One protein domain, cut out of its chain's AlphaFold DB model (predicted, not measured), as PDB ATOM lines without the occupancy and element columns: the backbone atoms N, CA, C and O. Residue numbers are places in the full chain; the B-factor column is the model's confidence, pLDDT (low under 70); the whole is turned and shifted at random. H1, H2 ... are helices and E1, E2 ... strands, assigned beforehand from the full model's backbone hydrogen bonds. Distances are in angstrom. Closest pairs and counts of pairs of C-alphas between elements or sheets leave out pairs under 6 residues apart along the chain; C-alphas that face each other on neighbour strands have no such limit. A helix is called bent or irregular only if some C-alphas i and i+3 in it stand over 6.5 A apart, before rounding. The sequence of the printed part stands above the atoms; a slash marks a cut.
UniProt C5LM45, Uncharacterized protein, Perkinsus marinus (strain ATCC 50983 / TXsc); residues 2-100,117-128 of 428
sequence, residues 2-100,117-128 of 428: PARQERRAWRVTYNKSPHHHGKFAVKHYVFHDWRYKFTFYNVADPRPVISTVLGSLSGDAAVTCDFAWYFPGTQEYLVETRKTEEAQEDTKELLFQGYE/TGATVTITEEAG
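Overview. This is residues 2 to 100 and 117 to 128 of the 428 residues of an uncharacterized protein of Perkinsus marinus (strain ATCC 50983 / TXsc) (UniProt C5LM45). A long, curled four-stranded sheet has the E1 and E2 hairpin reaching out at one end; at the other end E2 pairs with E4, and H1 covers one face there. Helix H2 sticks out beyond that end, with residues 75 to 80 and 82 to 100 standing free. The 111 printed residues, mixed in class, run E1 E2 H1 E3 H2 E4; the sheet's order is E1 E2 E4 E3, antiparallel. The whole is extended and flat, with a radius of gyration of the C-alphas of 25.7 A and spans of 81 by 42 by 23 A.

Arrangement. In the twisted sheet, E2, residues 26 to 41, pairs over residues 26 to 33 with edge strand E1, residues 8 to 15 (N 10 and O 31, 2.9 A). Over residues 34 to 41 it pairs with E4, residues 117 to 125 (N 38 and O 121, 2.8 A). E4 pairs with edge strand E3, residues 61 to 69 (N 66 and O 120, 2.7 A). H1, residues 47 to 55, is on the sheet at a height of 9.4 A, over E4 and along it at 3 degrees on the local plane; its closest C-alphas to E3 are Leu 54 and Val 63, 7.9 A. E2, H1 and E3 form a split strand-helix-strand unit, two same-way strands with E4 between, its crossover right-handed. H2, residues 75 to 100, is not on the sheet and is apart from H1. Every O i to N i+4 pair is within hydrogen-bond range in H1, and 21 of 22 in H2.

Along the chain. E1 begins at C-alpha 8 (144.682, 58.567, 40.288) and spans 23.5 A. E2 spans 48.8 A, H1 11.8 A, E3 25.5 A and H2 32.9 A. E4 spans 26.1 A, ending at C-alpha 125 (146.056, 68.542, 44.218). H2 has a kink of 53 degrees near residue 94 but is neither bent nor irregular, only just: C-alphas 97 and 100 are 6.4 A apart.

Size, cuts and confidence. The C-alphas farthest apart, His 21 and Asp 90, are 81.3 A apart. Residues 101 to 116 are not printed; C-alphas 100 and 117 are 31.5 A apart across this cut. Of the links printed whole, none is long. The mean pLDDT of the printed part is 79.4; residues under 70 include 91 to 100 and 117 to 128.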
ATOM      1  N   PRO A   2     130.993  70.671  43.412       82.19
ATOM      2  CA  PRO A   2     132.187  70.119  42.773       82.19
ATOM      3  C   PRO A   2     131.987  68.643  42.435       82.19
ATOM      4  O   PRO A   2     131.566  67.862  43.290       82.19
ATOM      5  N   ALA A   3     132.298  68.266  41.199       87.00
ATOM      6  CA  ALA A   3     132.326  66.870  40.801       87.00
ATOM      7  C   ALA A   3     133.706  66.306  41.145       87.00
ATOM      8  O   ALA A   3     134.721  66.724  40.584       87.00
ATOM      9  N   ARG A   4     133.759  65.363  42.086       90.00
ATOM     10  CA  ARG A   4     134.994  64.628  42.368       90.00
ATOM     11  C   ARG A   4     135.298  63.718  41.182       90.00
ATOM     12  O   ARG A   4     134.454  62.903  40.816       90.00
ATOM     13  N   GLN A   5     136.478  63.865  40.594       92.62
ATOM     14  CA  GLN A   5     136.939  62.965  39.544       92.62
ATOM     15  C   GLN A   5     137.540  61.695  40.149       92.62
ATOM     16  O   GLN A   5     137.815  61.615  41.351       92.62
ATOM     17  N   GLU A   6     137.727  60.682  39.308       92.00
ATOM     18  CA  GLU A   6     138.380  59.447  39.719       92.00
ATOM     19  C   GLU A   6     139.791  59.734  40.238       92.00
ATOM     20  O   GLU A   6     140.580  60.454  39.623       92.00
ATOM     21  N   ARG A   7     140.091  59.178  41.414       90.38
ATOM     22  CA  ARG A   7     141.395  59.336  42.052       90.38
ATOM     23  C   ARG A   7     142.434  58.562  41.258       90.38
ATOM     24  O   ARG A   7     142.317  57.341  41.146       90.38
ATOM     25  N   ARG A   8     143.503  59.237  40.841       92.12
ATOM     26  CA  ARG A   8     144.682  58.567  40.288       92.12
ATOM     27  C   ARG A   8     145.635  58.195  41.414       92.12
ATOM     28  O   ARG A   8     145.745  58.898  42.421       92.12
ATOM     29  N   ALA A   9     146.262  57.032  41.294       93.12
ATOM     30  CA  ALA A   9     147.245  56.590  42.264       93.12
ATOM     31  C   ALA A   9     148.388  55.856  41.572       93.12
ATOM     32  O   ALA A   9     148.148  54.895  40.846       93.12
ATOM     33  N   TRP A  10     149.619  56.262  41.864       94.38
ATOM     34  CA  TRP A  10     150.819  55.588  41.378       94.38
ATOM     35  C   TRP A  10     151.468  54.832  42.519       94.38
ATOM     36  O   TRP A  10     151.584  55.338  43.636       94.38
ATOM     37  N   ARG A  11     151.880  53.598  42.244       94.81
ATOM     38  CA  ARG A  11     152.575  52.759  43.215       94.81
ATOM     39  C   ARG A  11     154.003  52.567  42.755       94.81
ATOM     40  O   ARG A  11     154.235  51.921  41.743       94.81
ATOM     41  N   VAL A  12     154.946  53.084  43.526       95.50
ATOM     42  CA  VAL A  12     156.372  52.884  43.271       95.50
ATOM     43  C   VAL A  12     156.888  51.870  44.271       95.50
ATOM     44  O   VAL A  12     156.739  52.029  45.483       95.50
ATOM     45  N   THR A  13     157.478  50.803  43.756       93.12
ATOM     46  CA  THR A  13     158.034  49.726  44.567       93.12
ATOM     47  C   THR A  13     159.539  49.707  44.379       93.12
ATOM     48  O   THR A  13     160.008  49.632  43.252       93.12
ATOM     49  N   TYR A  14     160.294  49.763  45.471       90.44
ATOM     50  CA  TYR A  14     161.752  49.741  45.420       90.44
ATOM     51  C   TYR A  14     162.323  48.758  46.436       90.44
ATOM     52  O   TYR A  14     161.741  48.492  47.496       90.44
ATOM     53  N   ASN A  15     163.498  48.229  46.111       90.12
ATOM     54  CA  ASN A  15     164.291  47.463  47.056       90.12
ATOM     55  C   ASN A  15     164.889  48.422  48.086       90.12
ATOM     56  O   ASN A  15     165.580  49.371  47.735       90.12
ATOM     57  N   LYS A  16     164.638  48.167  49.371       87.75
ATOM     58  CA  LYS A  16     165.152  48.991  50.474       87.75
ATOM     59  C   LYS A  16     166.678  49.000  50.539       87.75
ATOM     60  O   LYS A  16     167.244  49.946  51.073       87.75
ATOM     61  N   SER A  17     167.324  47.932  50.068       84.56
ATOM     62  CA  SER A  17     168.778  47.810  50.092       84.56
ATOM     63  C   SER A  17     169.378  48.232  48.749       84.56
ATOM     64  O   SER A  17     168.957  47.686  47.726       84.56
ATOM     65  N   PRO A  18     170.388  49.122  48.739       81.56
ATOM     66  CA  PRO A  18     171.115  49.483  47.523       81.56
ATOM     67  C   PRO A  18     171.915  48.307  46.943       81.56
ATOM     68  O   PRO A  18     172.216  48.293  45.751       81.56
ATOM     69  N   HIS A  19     172.263  47.306  47.758       81.06
ATOM     70  CA  HIS A  19     173.014  46.124  47.328       81.06
ATOM     71  C   HIS A  19     172.274  44.835  47.696       81.06
ATOM     72  O   HIS A  19     171.625  44.749  48.742       81.06
ATOM     73  N   HIS A  20     172.359  43.831  46.820       63.72
ATOM     74  CA  HIS A  20     171.697  42.519  46.904       63.72
ATOM     75  C   HIS A  20     172.268  41.627  48.029       63.72
ATOM     76  O   HIS A  20     172.724  40.508  47.811       63.72
ATOM     77  N   HIS A  21     172.261  42.113  49.266       58.59
ATOM     78  CA  HIS A  21     172.724  41.364  50.429       58.59
ATOM     79  C   HIS A  21     171.519  40.853  51.229       58.59
ATOM     80  O   HIS A  21     171.200  41.361  52.300       58.59
ATOM     81  N   GLY A  22     170.815  39.849  50.692       68.75
ATOM     82  CA  GLY A  22     169.813  39.072  51.434       68.75
ATOM     83  C   GLY A  22     168.384  39.122  50.887       68.75
ATOM     84  O   GLY A  22     168.150  39.440  49.724       68.75
ATOM     85  N   LYS A  23     167.412  38.747  51.736       74.81
ATOM     86  CA  LYS A  23     165.978  38.704  51.396       74.81
ATOM     87  C   LYS A  23     165.526  40.074  50.884       74.81
ATOM     88  O   LYS A  23     165.780  41.074  51.552       74.81
ATOM     89  N   PHE A  24     164.833  40.097  49.744       75.06
ATOM     90  CA  PHE A  24     164.276  41.297  49.115       75.06
ATOM     91  C   PHE A  24     163.370  42.053  50.089       75.06
ATOM     92  O   PHE A  24     162.177  41.781  50.222       75.06
ATOM     93  N   ALA A  25     163.954  42.994  50.822       86.25
ATOM     94  CA  ALA A  25     163.206  43.904  51.655       86.25
ATOM     95  C   ALA A  25     162.633  44.970  50.722       86.25
ATOM     96  O   ALA A  25     163.327  45.902  50.331       86.25
ATOM     97  N   VAL A  26     161.375  44.801  50.332       90.56
ATOM     98  CA  VAL A  26     160.676  45.700  49.412       90.56
ATOM     99  C   VAL A  26     159.968  46.804  50.203       90.56
ATOM    100  O   VAL A  26     159.481  46.575  51.316       90.56
ATOM    101  N   LYS A  27     159.922  48.025  49.665       92.19
ATOM    102  CA  LYS A  27     159.079  49.110  50.180       92.19
ATOM    103  C   LYS A  27     158.205  49.652  49.059       92.19
ATOM    104  O   LYS A  27     158.658  49.825  47.932       92.19
ATOM    105  N   HIS A  28     156.949  49.907  49.402       93.88
ATOM    106  CA  HIS A  28     155.945  50.442  48.496       93.88
ATOM    107  C   HIS A  28     155.630  51.877  48.908       93.88
ATOM    108  O   HIS A  28     155.327  52.137  50.074       93.88
ATOM    109  N   TYR A  29     155.698  52.789  47.954       95.62
ATOM    110  CA  TYR A  29     155.157  54.133  48.059       95.62
ATOM    111  C   TYR A  29     153.898  54.214  47.211       95.62
ATOM    112  O   TYR A  29     153.862  53.683  46.103       95.62
ATOM    113  N   VAL A  30     152.863  54.861  47.742       95.19
ATOM    114  CA  VAL A  30     151.629  55.135  47.010       95.19
ATOM    115  C   VAL A  30     151.455  56.640  46.968       95.19
ATOM    116  O   VAL A  30     151.320  57.275  48.010       95.19
ATOM    117  N   PHE A  31     151.469  57.193  45.767       94.81
ATOM    118  CA  PHE A  31     151.195  58.595  45.509       94.81
ATOM    119  C   PHE A  31     149.739  58.711  45.087       94.81
ATOM    120  O   PHE A  31     149.271  57.925  44.265       94.81
ATOM    121  N   HIS A  32     149.013  59.649  45.683       92.44
ATOM    122  CA  HIS A  32     147.622  59.921  45.356       92.44
ATOM    123  C   HIS A  32     147.529  61.279  44.674       92.44
ATOM    124  O   HIS A  32     148.133  62.232  45.148       92.44
ATOM    125  N   ASP A  33     146.750  61.345  43.602       93.31
ATOM    126  CA  ASP A  33     146.368  62.582  42.927       93.31
ATOM    127  C   ASP A  33     144.849  62.727  43.033       93.31
ATOM    128  O   ASP A  33     144.066  61.890  42.549       93.31
ATOM    129  N   TRP A  34     144.451  63.752  43.785       92.12
ATOM    130  CA  TRP A  34     143.062  64.083  44.045       92.12
ATOM    131  C   TRP A  34     142.613  65.147  43.056       92.12
ATOM    132  O   TRP A  34     143.157  66.247  43.009       92.12
ATOM    133  N   ARG A  35     141.572  64.820  42.289       92.56
ATOM    134  CA  ARG A  35     141.083  65.673  41.209       92.56
ATOM    135  C   ARG A  35     139.646  66.105  41.444       92.56
ATOM    136  O   ARG A  35     138.767  65.285  41.732       92.56
ATOM    137  N   TYR A  36     139.404  67.394  41.271       92.94
ATOM    138  CA  TYR A  36     138.092  68.014  41.391       92.94
ATOM    139  C   TYR A  36     137.782  68.793  40.122       92.94
ATOM    140  O   TYR A  36     138.619  69.532  39.615       92.94
ATOM    141  N   LYS A  37     136.561  68.640  39.609       92.69
ATOM    142  CA  LYS A  37     136.076  69.350  38.429       92.69
ATOM    143  C   LYS A  37     134.954  70.303  38.815       92.69
ATOM    144  O   LYS A  37     133.946  69.902  39.405       92.69
ATOM    145  N   PHE A  38     135.124  71.560  38.437       90.56
ATOM    146  CA  PHE A  38     134.144  72.625  38.559       90.56
ATOM    147  C   PHE A  38     133.730  73.038  37.152       90.56
ATOM    148  O   PHE A  38     134.568  73.424  36.347       90.56
ATOM    149  N   THR A  39     132.440  72.958  36.847       90.12
ATOM    150  CA  THR A  39     131.918  73.424  35.562       90.12
ATOM    151  C   THR A  39     131.003  74.607  35.816       90.12
ATOM    152  O   THR A  39     130.040  74.499  36.577       90.12
ATOM    153  N   PHE A  40     131.314  75.728  35.180       87.75
ATOM    154  CA  PHE A  40     130.518  76.940  35.200       87.75
ATOM    155  C   PHE A  40     129.853  77.104  33.837       87.75
ATOM    156  O   PHE A  40     130.511  77.041  32.798       87.75
ATOM    157  N   TYR A  41     128.541  77.307  33.853       87.06
ATOM    158  CA  TYR A  41     127.730  77.493  32.657       87.06
ATOM    159  C   TYR A  41     127.249  78.938  32.579       87.06
ATOM    160  O   TYR A  41     126.991  79.553  33.614       87.06
ATOM    161  N   ASN A  42     127.097  79.450  31.357       86.88
ATOM    162  CA  ASN A  42     126.555  80.780  31.068       86.88
ATOM    163  C   ASN A  42     127.304  81.902  31.799       86.88
ATOM    164  O   ASN A  42     126.706  82.816  32.368       86.88
ATOM    165  N   VAL A  43     128.634  81.816  31.810       86.69
ATOM    166  CA  VAL A  43     129.476  82.821  32.459       86.69
ATOM    167  C   VAL A  43     129.648  84.007  31.513       86.69
ATOM    168  O   VAL A  43     130.226  83.859  30.436       86.69
ATOM    169  N   ALA A  44     129.152  85.179  31.916       87.12
ATOM    170  CA  ALA A  44     129.262  86.404  31.122       87.12
ATOM    171  C   ALA A  44     130.721  86.875  30.972       87.12
ATOM    172  O   ALA A  44     131.135  87.259  29.883       87.12
ATOM    173  N   ASP A  45     131.507  86.802  32.051       89.00
ATOM    174  CA  ASP A  45     132.947  87.073  32.045       89.00
ATOM    175  C   ASP A  45     133.686  86.026  32.899       89.00
ATOM    176  O   ASP A  45     133.455  85.958  34.112       89.00
ATOM    177  N   PRO A  46     134.555  85.182  32.313       88.94
ATOM    178  CA  PRO A  46     135.277  84.159  33.065       88.94
ATOM    179  C   PRO A  46     136.447  84.713  33.887       88.94
ATOM    180  O   PRO A  46     136.902  84.040  34.810       88.94
ATOM    181  N   ARG A  47     136.936  85.930  33.611       90.25
ATOM    182  CA  ARG A  47     138.100  86.523  34.299       90.25
ATOM    183  C   ARG A  47     137.972  86.579  35.827       90.25
ATOM    184  O   ARG A  47     138.894  86.104  36.490       90.25
ATOM    185  N   PRO A  48     136.874  87.088  36.421       91.75
ATOM    186  CA  PRO A  48     136.727  87.103  37.878       91.75
ATOM    187  C   PRO A  48     136.687  85.694  38.480       91.75
ATOM    188  O   PRO A  48     137.230  85.479  39.562       91.75
ATOM    189  N   VAL A  49     136.106  84.718  37.772       89.06
ATOM    190  CA  VAL A  49     136.070  83.318  38.219       89.06
ATOM    191  C   VAL A  49     137.483  82.745  38.257       89.06
ATOM    192  O   VAL A  49     137.895  82.209  39.281       89.06
ATOM    193  N   ILE A  50     138.256  82.927  37.183       90.75
ATOM    194  CA  ILE A  50     139.649  82.470  37.104       90.75
ATOM    195  C   ILE A  50     140.501  83.159  38.169       90.75
ATOM    196  O   ILE A  50     141.240  82.491  38.877       90.75
ATOM    197  N   SER A  51     140.382  84.480  38.317       92.88
ATOM    198  CA  SER A  51     141.149  85.241  39.306       92.88
ATOM    199  C   SER A  51     140.838  84.787  40.732       92.88
ATOM    200  O   SER A  51     141.758  84.639  41.532       92.88
ATOM    201  N   THR A  52     139.572  84.487  41.030       90.75
ATOM    202  CA  THR A  52     139.169  83.940  42.331       90.75
ATOM    203  C   THR A  52     139.749  82.546  42.545       90.75
ATOM    204  O   THR A  52     140.303  82.280  43.607       90.75
ATOM    205  N   VAL A  53     139.667  81.670  41.536       89.25
ATOM    206  CA  VAL A  53     140.247  80.323  41.602       89.25
ATOM    207  C   VAL A  53     141.748  80.419  41.847       89.25
ATOM    208  O   VAL A  53     142.212  79.898  42.854       89.25
ATOM    209  N   LEU A  54     142.486  81.138  40.998       88.81
ATOM    210  CA  LEU A  54     143.938  81.287  41.099       88.81
ATOM    211  C   LEU A  54     144.364  81.953  42.414       88.81
ATOM    212  O   LEU A  54     145.332  81.516  43.027       88.81
ATOM    213  N   GLY A  55     143.622  82.961  42.882       91.81
ATOM    214  CA  GLY A  55     143.877  83.624  44.164       91.81
ATOM    215  C   GLY A  55     143.583  82.750  45.385       91.81
ATOM    216  O   GLY A  55     144.078  83.034  46.472       91.81
ATOM    217  N   SER A  56     142.794  81.685  45.217       88.00
ATOM    218  CA  SER A  56     142.461  80.731  46.280       88.00
ATOM    219  C   SER A  56     143.376  79.503  46.330       88.00
ATOM    220  O   SER A  56     143.214  78.673  47.225       88.00
ATOM    221  N   LEU A  57     144.324  79.362  45.394       90.00
ATOM    222  CA  LEU A  57     145.180  78.179  45.338       90.00
ATOM    223  C   LEU A  57     146.215  78.153  46.458       90.00
ATOM    224  O   LEU A  57     146.979  79.094  46.662       90.00
ATOM    225  N   SER A  58     146.255  77.023  47.159       88.56
ATOM    226  CA  SER A  58     147.369  76.644  48.021       88.56
ATOM    227  C   SER A  58     148.569  76.207  47.178       88.56
ATOM    228  O   SER A  58     148.395  75.707  46.071       88.56
ATOM    229  N   GLY A  59     149.785  76.330  47.720       88.44
ATOM    230  CA  GLY A  59     151.026  76.007  46.998       88.44
ATOM    231  C   GLY A  59     151.153  74.560  46.499       88.44
ATOM    232  O   GLY A  59     151.944  74.308  45.597       88.44
ATOM    233  N   ASP A  60     150.359  73.635  47.041       89.12
ATOM    234  CA  ASP A  60     150.342  72.217  46.651       89.12
ATOM    235  C   ASP A  60     149.235  71.878  45.629       89.12
ATOM    236  O   ASP A  60     149.087  70.733  45.206       89.12
ATOM    237  N   ALA A  61     148.428  72.863  45.225       89.88
ATOM    238  CA  ALA A  61     147.360  72.669  44.254       89.88
ATOM    239  C   ALA A  61     147.774  73.190  42.875       89.88
ATOM    240  O   ALA A  61     148.188  74.337  42.716       89.88
ATOM    241  N   ALA A  62     147.587  72.356  41.860       89.81
ATOM    242  CA  ALA A  62     147.649  72.733  40.459       89.81
ATOM    243  C   ALA A  62     146.229  72.886  39.890       89.81
ATOM    244  O   ALA A  62     145.267  72.267  40.353       89.81
ATOM    245  N   VAL A  63     146.076  73.742  38.880       92.06
ATOM    246  CA  VAL A  63     144.794  73.968  38.204       92.06
ATOM    247  C   VAL A  63     144.980  73.962  36.704       92.06
ATOM    248  O   VAL A  63     145.876  74.606  36.169       92.06
ATOM    249  N   THR A  64     144.067  73.280  36.027       91.94
ATOM    250  CA  THR A  64     143.884  73.315  34.582       91.94
ATOM    251  C   THR A  64     142.517  73.918  34.280       91.94
ATOM    252  O   THR A  64     141.498  73.443  34.779       91.94
ATOM    253  N   CYS A  65     142.475  74.974  33.471       91.25
ATOM    254  CA  CYS A  65     141.232  75.628  33.069       91.25
ATOM    255  C   CYS A  65     140.968  75.377  31.582       91.25
ATOM    256  O   CYS A  65     141.735  75.833  30.738       91.25
ATOM    257  N   ASP A  66     139.852  74.724  31.274       90.25
ATOM    258  CA  ASP A  66     139.365  74.491  29.919       90.25
ATOM    259  C   ASP A  66     138.220  75.464  29.605       90.25
ATOM    260  O   ASP A  66     137.178  75.473  30.269       90.25
ATOM    261  N   PHE A  67     138.384  76.277  28.562       88.94
ATOM    262  CA  PHE A  67     137.367  77.238  28.134       88.94
ATOM    263  C   PHE A  67     136.662  76.756  26.874       88.94
ATOM    264  O   PHE A  67     137.293  76.503  25.850       88.94
ATOM    265  N   ALA A  68     135.336  76.683  26.938       85.88
ATOM    266  CA  ALA A  68     134.476  76.426  25.797       85.88
ATOM    267  C   ALA A  68     133.747  77.723  25.434       85.88
ATOM    268  O   ALA A  68     132.739  78.099  26.039       85.88
ATOM    269  N   TRP A  69     134.283  78.420  24.437       82.19
ATOM    270  CA  TRP A  69     133.660  79.614  23.883       82.19
ATOM    271  C   TRP A  69     132.691  79.200  22.786       82.19
ATOM    272  O   TRP A  69     133.102  78.707  21.736       82.19
ATOM    273  N   TYR A  70     131.398  79.419  23.003       78.62
ATOM    274  CA  TYR A  70     130.457  79.397  21.898       78.62
ATOM    275  C   TYR A  70     130.570  80.719  21.154       78.62
ATOM    276  O   TYR A  70     130.122  81.761  21.637       78.62
ATOM    277  N   PHE A  71     131.192  80.676  19.983       74.31
ATOM    278  CA  PHE A  71     131.065  81.763  19.034       74.31
ATOM    279  C   PHE A  71     129.708  81.590  18.343       74.31
ATOM    280  O   PHE A  71     129.530  80.595  17.640       74.31
ATOM    281  N   PRO A  72     128.746  82.516  18.511       64.25
ATOM    282  CA  PRO A  72     127.438  82.391  17.872       64.25
ATOM    283  C   PRO A  72     127.500  82.459  16.335       64.25
ATOM    284  O   PRO A  72     126.478  82.328  15.679       64.25
ATOM    285  N   GLY A  73     128.683  82.619  15.739       63.69
ATOM    286  CA  GLY A  73     128.838  82.864  14.314       63.69
ATOM    287  C   GLY A  73     128.550  84.323  13.976       63.69
ATOM    288  O   GLY A  73     128.000  85.085  14.775       63.69
ATOM    289  N   THR A  74     128.963  84.739  12.783       72.00
ATOM    290  CA  THR A  74     128.553  86.027  12.215       72.00
ATOM    291  C   THR A  74     127.033  86.067  12.037       72.00
ATOM    292  O   THR A  74     126.373  85.033  11.950       72.00
ATOM    293  N   GLN A  75     126.451  87.267  11.963       67.00
ATOM    294  CA  GLN A  75     125.004  87.441  11.784       67.00
ATOM    295  C   GLN A  75     124.474  86.685  10.548       67.00
ATOM    296  O   GLN A  75     123.372  86.150  10.573       67.00
ATOM    297  N   GLU A  76     125.296  86.577   9.504       66.50
ATOM    298  CA  GLU A  76     125.035  85.789   8.294       66.50
ATOM    299  C   GLU A  76     124.974  84.287   8.586       66.50
ATOM    300  O   GLU A  76     124.011  83.633   8.195       66.50
ATOM    301  N   TYR A  77     125.929  83.763   9.360       68.56
ATOM    302  CA  TYR A  77     125.915  82.374   9.813       68.56
ATOM    303  C   TYR A  77     124.697  82.084  10.701       68.56
ATOM    304  O   TYR A  77     124.073  81.037  10.563       68.56
ATOM    305  N   LEU A  78     124.294  83.022  11.566       68.50
ATOM    306  CA  LEU A  78     123.074  82.904  12.380       68.50
ATOM    307  C   LEU A  78     121.798  82.871  11.531       68.50
ATOM    308  O   LEU A  78     120.846  82.169  11.863       68.50
ATOM    309  N   VAL A  79     121.756  83.630  10.436       73.81
ATOM    310  CA  VAL A  79     120.628  83.614   9.496       73.81
ATOM    311  C   VAL A  79     120.618  82.325   8.673       73.81
ATOM    312  O   VAL A  79     119.554  81.743   8.484       73.81
ATOM    313  N   GLU A  80     121.772  81.849   8.205       73.00
ATOM    314  CA  GLU A  80     121.882  80.572   7.490       73.00
ATOM    315  C   GLU A  80     121.524  79.390   8.382       73.00
ATOM    316  O   GLU A  80     120.723  78.548   7.987       73.00
ATOM    317  N   THR A  81     122.043  79.349   9.606       68.94
ATOM    318  CA  THR A  81     121.690  78.312  10.583       68.94
ATOM    319  C   THR A  81     120.214  78.353  10.937       68.94
ATOM    320  O   THR A  81     119.608  77.294  10.919       68.94
ATOM    321  N   ARG A  82     119.585  79.524  11.122       74.38
ATOM    322  CA  ARG A  82     118.118  79.605  11.284       74.38
ATOM    323  C   ARG A  82     117.355  79.074  10.080       74.38
ATOM    324  O   ARG A  82     116.437  78.295  10.265       74.38
ATOM    325  N   LYS A  83     117.753  79.429   8.853       77.62
ATOM    326  CA  LYS A  83     117.126  78.882   7.635       77.62
ATOM    327  C   LYS A  83     117.297  77.368   7.538       77.62
ATOM    328  O   LYS A  83     116.403  76.671   7.074       77.62
ATOM    329  N   THR A  84     118.453  76.864   7.963       75.00
ATOM    330  CA  THR A  84     118.752  75.431   7.971       75.00
ATOM    331  C   THR A  84     117.982  74.721   9.086       75.00
ATOM    332  O   THR A  84     117.523  73.609   8.871       75.00
ATOM    333  N   GLU A  85     117.805  75.354  10.249       77.94
ATOM    334  CA  GLU A  85     116.999  74.864  11.372       77.94
ATOM    335  C   GLU A  85     115.508  74.865  11.032       77.94
ATOM    336  O   GLU A  85     114.869  73.856  11.278       77.94
ATOM    337  N   GLU A  86     114.976  75.916  10.402       79.00
ATOM    338  CA  GLU A  86     113.594  75.978   9.899       79.00
ATOM    339  C   GLU A  86     113.358  74.899   8.830       79.00
ATOM    340  O   GLU A  86     112.423  74.111   8.932       79.00
ATOM    341  N   ALA A  87     114.273  74.753   7.863       72.62
ATOM    342  CA  ALA A  87     114.191  73.683   6.866       72.62
ATOM    343  C   ALA A  87     114.330  72.277   7.486       72.62
ATOM    344  O   ALA A  87     113.724  71.315   7.003       72.62
ATOM    345  N   GLN A  88     115.130  72.142   8.550       70.94
ATOM    346  CA  GLN A  88     115.252  70.913   9.335       70.94
ATOM    347  C   GLN A  88     114.042  70.661  10.231       70.94
ATOM    348  O   GLN A  88     113.758  69.499  10.497       70.94
ATOM    349  N   GLU A  89     113.351  71.690  10.712       71.75
ATOM    350  CA  GLU A  89     112.100  71.576  11.457       71.75
ATOM    351  C   GLU A  89     110.972  71.128  10.535       71.75
ATOM    352  O   GLU A  89     110.297  70.173  10.893       71.75
ATOM    353  N   ASP A  90     110.877  71.652   9.312       72.69
ATOM    354  CA  ASP A  90     109.920  71.178   8.301       72.69
ATOM    355  C   ASP A  90     110.169  69.703   7.921       72.69
ATOM    356  O   ASP A  90     109.243  68.892   7.804       72.69
ATOM    357  N   THR A  91     111.439  69.299   7.767       68.19
ATOM    358  CA  THR A  91     111.782  67.882   7.528       68.19
ATOM    359  C   THR A  91     111.640  67.018   8.777       68.19
ATOM    360  O   THR A  91     111.289  65.841   8.664       68.19
ATOM    361  N   LYS A  92     111.876  67.573   9.970       63.53
ATOM    362  CA  LYS A  92     111.584  66.906  11.238       63.53
ATOM    363  C   LYS A  92     110.092  66.725  11.401       63.53
ATOM    364  O   LYS A  92     109.739  65.627  11.761       63.53
ATOM    365  N   GLU A  93     109.224  67.680  11.097       66.00
ATOM    366  CA  GLU A  93     107.765  67.531  11.197       66.00
ATOM    367  C   GLU A  93     107.262  66.367  10.327       66.00
ATOM    368  O   GLU A  93     106.472  65.534  10.780       66.00
ATOM    369  N   LEU A  94     107.829  66.223   9.123       63.16
ATOM    370  CA  LEU A  94     107.595  65.081   8.231       63.16
ATOM    371  C   LEU A  94     108.129  63.748   8.793       63.16
ATOM    372  O   LEU A  94     107.514  62.702   8.591       63.16
ATOM    373  N   LEU A  95     109.249  63.765   9.523       61.34
ATOM    374  CA  LEU A  95     109.805  62.597  10.224       61.34
ATOM    375  C   LEU A  95     109.118  62.319  11.581       61.34
ATOM    376  O   LEU A  95     109.041  61.168  12.006       61.34
ATOM    377  N   PHE A  96     108.587  63.340  12.256       54.44
ATOM    378  CA  PHE A  96     108.011  63.320  13.604       54.44
ATOM    379  C   PHE A  96     106.643  62.651  13.620       54.44
ATOM    380  O   PHE A  96     106.343  61.964  14.593       54.44
ATOM    381  N   GLN A  97     105.886  62.702  12.516       57.31
ATOM    382  CA  GLN A  97     104.708  61.841  12.341       57.31
ATOM    383  C   GLN A  97     105.050  60.340  12.473       57.31
ATOM    384  O   GLN A  97     104.181  59.547  12.831       57.31
ATOM    385  N   GLY A  98     106.314  59.945  12.261       56.06
ATOM    386  CA  GLY A  98     106.827  58.603  12.564       56.06
ATOM    387  C   GLY A  98     107.618  58.474  13.879       56.06
ATOM    388  O   GLY A  98     107.755  57.363  14.388       56.06
ATOM    389  N   TYR A  99     108.141  59.571  14.446       51.16
ATOM    390  CA  TYR A  99     109.141  59.565  15.533       51.16
ATOM    391  C   TYR A  99     108.619  60.026  16.912       51.16
ATOM    392  O   TYR A  99     109.316  59.856  17.917       51.16
ATOM    393  N   GLU A 100     107.380  60.535  17.017       54.53
ATOM    394  CA  GLU A 100     106.736  60.872  18.307       54.53
ATOM    395  C   GLU A 100     106.669  59.687  19.287       54.53
ATOM    396  O   GLU A 100     106.652  59.867  20.508       54.53
ATOM    397  N   THR A 117     128.514  80.042  26.984       52.03
ATOM    398  CA  THR A 117     129.918  80.206  27.387       52.03
ATOM    399  C   THR A 117     130.153  79.318  28.604       52.03
ATOM    400  O   THR A 117     129.602  79.546  29.684       52.03
ATOM    401  N   GLY A 118     130.910  78.239  28.408       50.78
ATOM    402  CA  GLY A 118     131.255  77.293  29.461       50.78
ATOM    403  C   GLY A 118     132.708  77.469  29.877       50.78
ATOM    404  O   GLY A 118     133.596  77.484  29.030       50.78
ATOM    405  N   ALA A 119     132.967  77.562  31.176       56.38
ATOM    406  CA  ALA A 119     134.316  77.451  31.717       56.38
ATOM    407  C   ALA A 119     134.365  76.216  32.610       56.38
ATOM    408  O   ALA A 119     133.576  76.074  33.544       56.38
ATOM    409  N   THR A 120     135.274  75.304  32.308       62.34
ATOM    410  CA  THR A 120     135.548  74.139  33.136       62.34
ATOM    411  C   THR A 120     136.884  74.358  33.819       62.34
ATOM    412  O   THR A 120     137.884  74.627  33.174       62.34
ATOM    413  N   VAL A 121     136.912  74.243  35.134       65.75
ATOM    414  CA  VAL A 121     138.122  74.346  35.940       65.75
ATOM    415  C   VAL A 121     138.343  72.995  36.595       65.75
ATOM    416  O   VAL A 121     137.513  72.520  37.370       65.75
ATOM    417  N   THR A 122     139.460  72.362  36.276       69.50
ATOM    418  CA  THR A 122     139.920  71.136  36.917       69.50
ATOM    419  C   THR A 122     141.027  71.504  37.892       69.50
ATOM    420  O   THR A 122     142.053  72.038  37.496       69.50
ATOM    421  N   ILE A 123     140.815  71.239  39.174       67.38
ATOM    422  CA  ILE A 123     141.818  71.433  40.221       67.38
ATOM    423  C   ILE A 123     142.401  70.062  40.547       67.38
ATOM    424  O   ILE A 123     141.662  69.130  40.878       67.38
ATOM    425  N   THR A 124     143.715  69.942  40.431       65.19
ATOM    426  CA  THR A 124     144.484  68.749  40.767       65.19
ATOM    427  C   THR A 124     145.372  69.078  41.952       65.19
ATOM    428  O   THR A 124     146.247  69.932  41.861       65.19
ATOM    429  N   GLU A 125     145.146  68.429  43.083       59.03
ATOM    430  CA  GLU A 125     146.056  68.542  44.218       59.03
ATOM    431  C   GLU A 125     147.225  67.591  43.952       59.03
ATOM    432  O   GLU A 125     147.080  66.366  44.048       59.03
ATOM    433  N   GLU A 126     148.357  68.149  43.522       50.72
ATOM    434  CA  GLU A 126     149.555  67.353  43.308       50.72
ATOM    435  C   GLU A 126     150.149  67.001  44.668       50.72
ATOM    436  O   GLU A 126     150.282  67.834  45.563       50.72
ATOM    437  N   ALA A 127     150.561  65.747  44.832       46.72
ATOM    438  CA  ALA A 127     151.443  65.395  45.929       46.72
ATOM    439  C   ALA A 127     152.794  66.102  45.701       46.72
ATOM    440  O   ALA A 127     153.663  65.580  44.999       46.72
ATOM    441  N   GLY A 128     152.957  67.304  46.258       45.19
ATOM    442  CA  GLY A 128     154.205  68.064  46.221       45.19
ATOM    443  C   GLY A 128     155.392  67.331  46.878       45.19
ATOM    444  O   GLY A 128     155.327  66.165  47.280       45.19
TER     445      GLY A 128